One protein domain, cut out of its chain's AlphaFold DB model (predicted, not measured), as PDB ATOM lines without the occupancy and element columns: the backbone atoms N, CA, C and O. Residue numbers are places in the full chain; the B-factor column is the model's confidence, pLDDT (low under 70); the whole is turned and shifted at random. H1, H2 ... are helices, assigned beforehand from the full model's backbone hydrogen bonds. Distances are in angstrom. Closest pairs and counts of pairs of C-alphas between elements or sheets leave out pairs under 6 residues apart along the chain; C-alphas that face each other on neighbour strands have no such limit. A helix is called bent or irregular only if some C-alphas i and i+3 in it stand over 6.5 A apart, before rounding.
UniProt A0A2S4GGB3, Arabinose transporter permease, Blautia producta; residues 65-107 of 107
ATOM      1  N   PRO A  65     101.447  71.174 128.594       96.06
ATOM      2  CA  PRO A  65     102.021  72.494 128.310       96.06
ATOM      3  C   PRO A  65     101.405  73.635 129.134       96.06
ATOM      4  O   PRO A  65     102.095  74.599 129.474       96.06
ATOM      5  N   THR A  66     100.121  73.525 129.486       96.94
ATOM      6  CA  THR A  66      99.411  74.523 130.298       96.94
ATOM      7  C   THR A  66      99.955  74.566 131.720       96.94
ATOM      8  O   THR A  66     100.178  75.657 132.245       96.94
ATOM      9  N   PHE A  67     100.243  73.411 132.322       96.31
ATOM     10  CA  PHE A  67     100.872  73.321 133.637       96.31
ATOM     11  C   PHE A  67     102.249  73.983 133.648       96.31
ATOM     12  O   PHE A  67     102.496  74.862 134.471       96.31
ATOM     13  N   PHE A  68     103.124  73.656 132.693       97.00
ATOM     14  CA  PHE A  68     104.451  74.280 132.621       97.00
ATOM     15  C   PHE A  68     104.371  75.792 132.397       97.00
ATOM     16  O   PHE A  68     105.139  76.551 132.993       97.00
ATOM     17  N   LYS A  69     103.409  76.253 131.588       97.81
ATOM     18  CA  LYS A  69     103.140  77.684 131.413       97.81
ATOM     19  C   LYS A  69     102.669  78.332 132.718       97.81
ATOM     20  O   LYS A  69     103.170  79.397 133.068       97.81
ATOM     21  N   ALA A  70     101.755  77.696 133.449       97.62
ATOM     22  CA  ALA A  70     101.268  78.185 134.736       97.62
ATOM     23  C   ALA A  70     102.394  78.261 135.780       97.62
ATOM     24  O   ALA A  70     102.552  79.297 136.424       97.62
ATOM     25  N   VAL A  71     103.232  77.224 135.882       97.81
ATOM     26  CA  VAL A  71     104.404  77.199 136.773       97.81
ATOM     27  C   VAL A  71     105.390  78.307 136.407       97.81
ATOM     28  O   VAL A  71     105.809  79.062 137.281       97.81
ATOM     29  N   LYS A  72     105.720  78.471 135.119       98.12
ATOM     30  CA  LYS A  72     106.614  79.544 134.659       98.12
ATOM     31  C   LYS A  72     106.055  80.927 134.990       98.12
ATOM     32  O   LYS A  72     106.796  81.778 135.473       98.12
ATOM     33  N   ASN A  73     104.764  81.148 134.753       98.06
ATOM     34  CA  ASN A  73     104.109  82.416 135.060       98.06
ATOM     35  C   ASN A  73     104.086  82.689 136.568       98.06
ATOM     36  O   ASN A  73     104.376  83.806 136.981       98.06
ATOM     37  N   SER A  74     103.786  81.677 137.385       98.12
ATOM     38  CA  SER A  74     103.789  81.794 138.845       98.12
ATOM     39  C   SER A  74     105.187  82.111 139.375       98.12
ATOM     40  O   SER A  74     105.335  83.058 140.139       98.12
ATOM     41  N   LEU A  75     106.220  81.406 138.906       98.25
ATOM     42  CA  LEU A  75     107.608  81.679 139.286       98.25
ATOM     43  C   LEU A  75     108.060  83.075 138.848       98.25
ATOM     44  O   LEU A  75     108.652  83.799 139.644       98.25
ATOM     45  N   ALA A  76     107.764  83.475 137.608       98.25
ATOM     46  CA  ALA A  76     108.087  84.812 137.119       98.25
ATOM     47  C   ALA A  76     107.398  85.893 137.963       98.25
ATOM     48  O   ALA A  76     108.051  86.848 138.377       98.25
ATOM     49  N   TYR A  77     106.111  85.709 138.274       98.19
ATOM     50  CA  TYR A  77     105.365  86.595 139.162       98.19
ATOM     51  C   TYR A  77     106.022  86.675 140.542       98.19
ATOM     52  O   TYR A  77     106.374  87.765 140.976       98.19
ATOM     53  N   THR A  78     106.274  85.539 141.201       98.12
ATOM     54  CA  THR A  78     106.912  85.501 142.523       98.12
ATOM     55  C   THR A  78     108.260  86.219 142.526       98.12
ATOM     56  O   THR A  78     108.510  87.022 143.419       98.12
ATOM     57  N   LEU A  79     109.115  85.986 141.528       98.12
ATOM     58  CA  LEU A  79     110.429  86.630 141.452       98.12
ATOM     59  C   LEU A  79     110.322  88.147 141.266       98.12
ATOM     60  O   LEU A  79     110.994  88.888 141.982       98.12
ATOM     61  N   ILE A  80     109.463  88.611 140.355       97.81
ATOM     62  CA  ILE A  80     109.237  90.048 140.127       97.81
ATOM     63  C   ILE A  80     108.671  90.699 141.393       97.81
ATOM     64  O   ILE A  80     109.148  91.745 141.829       97.81
ATOM     65  N   THR A  81     107.687  90.057 142.020       97.75
ATOM     66  CA  THR A  81     107.053  90.537 143.246       97.75
ATOM     67  C   THR A  81     108.052  90.629 144.398       97.75
ATOM     68  O   THR A  81     108.105  91.664 145.058       97.75
ATOM     69  N   LEU A  82     108.895  89.616 144.618       97.81
ATOM     70  CA  LEU A  82     109.943  89.656 145.646       97.81
ATOM     71  C   LEU A  82     111.004  90.723 145.350       97.81
ATOM     72  O   LEU A  82     111.423  91.438 146.262       97.81
ATOM     73  N   ALA A  83     111.397  90.875 144.084       97.12
ATOM     74  CA  ALA A  83     112.360  91.886 143.657       97.12
ATOM     75  C   ALA A  83     111.878  93.324 143.911       97.12
ATOM     76  O   ALA A  83     112.701  94.227 143.985       97.12
ATOM     77  N   ILE A  84     110.570  93.546 144.072       96.62
ATOM     78  CA  ILE A  84     109.999  94.860 144.397       96.62
ATOM     79  C   ILE A  84     109.679  94.960 145.893       96.62
ATOM     80  O   ILE A  84     110.080  95.922 146.551       96.62
ATOM     81  N   LEU A  85     108.986  93.963 146.452       97.06
ATOM     82  CA  LEU A  85     108.511  93.973 147.840       97.06
ATOM     83  C   LEU A  85     109.632  93.896 148.875       97.06
ATOM     84  O   LEU A  85     109.399  94.281 150.014       97.06
ATOM     85  N   ILE A  86     110.822  93.403 148.522       96.75
ATOM     86  CA  ILE A  86     111.960  93.383 149.450       96.75
ATOM     87  C   ILE A  86     112.722  94.717 149.408       96.75
ATOM     88  O   ILE A  86     112.863  95.342 150.462       96.75
ATOM     89  N   PRO A  87     113.203  95.216 148.250       97.31
ATOM     90  CA  PRO A  87     114.052  96.404 148.244       97.31
ATOM     91  C   PRO A  87     113.308  97.675 148.634       97.31
ATOM     92  O   PRO A  87     113.893  98.519 149.304       97.31
ATOM     93  N   VAL A  88     112.031  97.820 148.265       95.88
ATOM     94  CA  VAL A  88     111.281  99.057 148.535       95.88
ATOM     95  C   VAL A  88     111.142  99.318 150.046       95.88
ATOM     96  O   VAL A  88     111.624 100.361 150.496       95.88
ATOM     97  N   PRO A  89     110.597  98.402 150.876       95.12
ATOM     98  CA  PRO A  89     110.560  98.595 152.325       95.12
ATOM     99  C   PRO A  89     111.950  98.682 152.956       95.12
ATOM    100  O   PRO A  89     112.122  99.425 153.915       95.12
ATOM    101  N   MET A  90     112.949  97.976 152.417       95.56
ATOM    102  CA  MET A  90     114.327  98.046 152.919       95.56
ATOM    103  C   MET A  90     114.953  99.427 152.704       95.56
ATOM    104  O   MET A  90     115.569  99.969 153.621       95.56
ATOM    105  N   ILE A  91     114.772 100.028 151.525       94.31
ATOM    106  CA  ILE A  91     115.231 101.394 151.241       94.31
ATOM    107  C   ILE A  91     114.526 102.374 152.180       94.31
ATOM    108  O   ILE A  91     115.193 103.195 152.809       94.31
ATOM    109  N   LEU A  92     113.205 102.248 152.336       91.62
ATOM    110  CA  LEU A  92     112.433 103.085 153.258       91.62
ATOM    111  C   LEU A  92     112.909 102.926 154.710       91.62
ATOM    112  O   LEU A  92     113.140 103.926 155.389       91.62
ATOM    113  N   ALA A  93     113.148 101.697 155.169       92.06
ATOM    114  CA  ALA A  93     113.682 101.421 156.500       92.06
ATOM    115  C   ALA A  93     115.073 102.050 156.701       92.06
ATOM    116  O   ALA A  93     115.331 102.669 157.735       92.06
ATOM    117  N   CYS A  94     115.957 101.969 155.701       91.19
ATOM    118  CA  CYS A  94     117.273 102.614 155.731       91.19
ATOM    119  C   CYS A  94     117.179 104.146 155.763       91.19
ATOM    120  O   CYS A  94     117.938 104.794 156.492       91.19
ATOM    121  N   MET A  95     116.246 104.736 155.009       88.69
ATOM    122  CA  MET A  95     115.988 106.178 155.038       88.69
ATOM    123  C   MET A  95     115.508 106.619 156.424       88.69
ATOM    124  O   MET A  95     116.038 107.593 156.962       88.69
ATOM    125  N   ILE A  96     114.592 105.857 157.030       88.06
ATOM    126  CA  ILE A  96     114.081 106.107 158.384       88.06
ATOM    127  C   ILE A  96     115.182 106.013 159.441       88.06
ATOM    128  O   ILE A  96     115.300 106.871 160.324       88.06
ATOM    129  N   ASN A  97     116.050 105.013 159.318       87.38
ATOM    130  CA  ASN A  97     117.152 104.801 160.248       87.38
ATOM    131  C   ASN A  97     118.281 105.849 160.108       87.38
ATOM    132  O   ASN A  97     119.107 106.016 161.010       87.38
ATOM    133  N   SER A  98     118.330 106.609 159.009       84.25
ATOM    134  CA  SER A  98     119.370 107.616 158.783       84.25
ATOM    135  C   SER A  98     119.344 108.726 159.839       84.25
ATOM    136  O   SER A  98     118.294 109.264 160.193       84.25
ATOM    137  N   ARG A  99     120.518 109.142 160.338       74.81
ATOM    138  CA  ARG A  99     120.652 110.269 161.291       74.81
ATOM    139  C   ARG A  99     120.134 111.601 160.731       74.81
ATOM    140  O   ARG A  99     119.821 112.485 161.517       74.81
ATOM    141  N   LYS A 100     120.028 111.725 159.405       76.38
ATOM    142  CA  LYS A 100     119.565 112.931 158.703       76.38
ATOM    143  C   LYS A 100     118.048 112.975 158.466       76.38
ATOM    144  O   LYS A 100     117.583 113.934 157.860       76.38
ATOM    145  N   MET A 101     117.279 111.963 158.890       72.81
ATOM    146  CA  MET A 101     115.829 111.994 158.681       72.81
ATOM    147  C   MET A 101     115.170 113.073 159.547       72.81
ATOM    148  O   MET A 101     115.288 113.064 160.773       72.81
ATOM    149  N   VAL A 102     114.435 113.966 158.888       68.12
ATOM    150  CA  VAL A 102     113.586 114.989 159.503       68.12
ATOM    151  C   VAL A 102     112.191 114.381 159.709       68.12
ATOM    152  O   VAL A 102     111.644 113.813 158.772       68.12
ATOM    153  N   GLY A 103     111.630 114.453 160.926       71.88
ATOM    154  CA  GLY A 103     110.293 113.906 161.238       71.88
ATOM    155  C   GLY A 103     110.245 112.561 161.988       71.88
ATOM    156  O   GLY A 103     109.177 111.969 162.083       71.88
ATOM    157  N   LYS A 104     111.360 112.099 162.579       63.88
ATOM    158  CA  LYS A 104     111.476 110.836 163.356       63.88
ATOM    159  C   LYS A 104     110.489 110.634 164.517       63.88
ATOM    160  O   LYS A 104     110.455 109.550 165.070       63.88
ATOM    161  N   ILE A 105     109.771 111.673 164.939       65.50
ATOM    162  CA  ILE A 105     108.867 111.642 166.101       65.50
ATOM    163  C   ILE A 105     107.424 111.282 165.685       65.50
ATOM    164  O   ILE A 105     106.611 110.946 166.540       65.50
ATOM    165  N   PHE A 106     107.093 111.343 164.388       62.91
ATOM    166  CA  PHE A 106     105.735 111.108 163.869       62.91
ATOM    167  C   PHE A 106     105.511 109.686 163.302       62.91
ATOM    168  O   PHE A 106     104.376 109.350 162.969       62.91
ATOM    169  N   PHE A 107     106.572 108.875 163.197       53.81
ATOM    170  CA  PHE A 107     106.586 107.459 162.792       53.81
ATOM    171  C   PHE A 107     107.260 106.626 163.884       53.81
ATOM    172  O   PHE A 107     106.858 105.456 164.057       53.81
TER     173      PHE A 107
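What this domain is: This is residues 65 to 107 of the 107 residues of the protein "Arabinose transporter permease" of Blautia producta (UniProt A0A2S4GGB3). One long helix, H1, is followed almost in line by a shorter one, H2, and together they make a nearly straight rod with a short tail, residues 98 to 107, that turns aside at the far end of H2 and hooks back. Nothing packs along the sides of H1, and the two helices meet end to end. The printed part has 43 residues with two named helices, H1 then H2, and no named strand; its class is all helix. It is extended, with a radius of gyration of the C-alphas of 17.6 A and spans of 54 by 15 by 8 A.

How they stand to each other: H1, residues 65 to 85, is the longest helix, with 21 residues. H2, residues 87 to 97, follows it after a tight link of 1 residue, Ile 86. H1 and H2 meet only through their link. The N-to-C direction of H1 has components 0.34, 0.75 and 0.56, and that of H2 has 0.28, 0.62 and 0.73. Residues 65 to 95 stand free, of which 65 to 85 belong to H1 and 87 to 95 to H2; residues 97 to 103 also stand free. In H1 and H2 every O i to N i+4 pair is within hydrogen-bond range. Neither helix is bent or irregular.

Where its parts are: H1 runs 29.7 A from C-alpha 65 at (102.021, 72.494, 128.310) to C-alpha 85 at (108.511, 93.973, 147.840). H2 is 15.0 A long and ends at C-alpha 97, at (117.152, 104.801, 160.248).

The domain as a whole: The two C-alphas farthest apart are those of Pro 65 and Ile 105, at 54.8 A. The printed part has no cut and ends at Phe 107, the chain's last residue. The mean pLDDT of the printed part is 89.7, and the model's confidence is under 70 at residue 102 and residues 104 to 107.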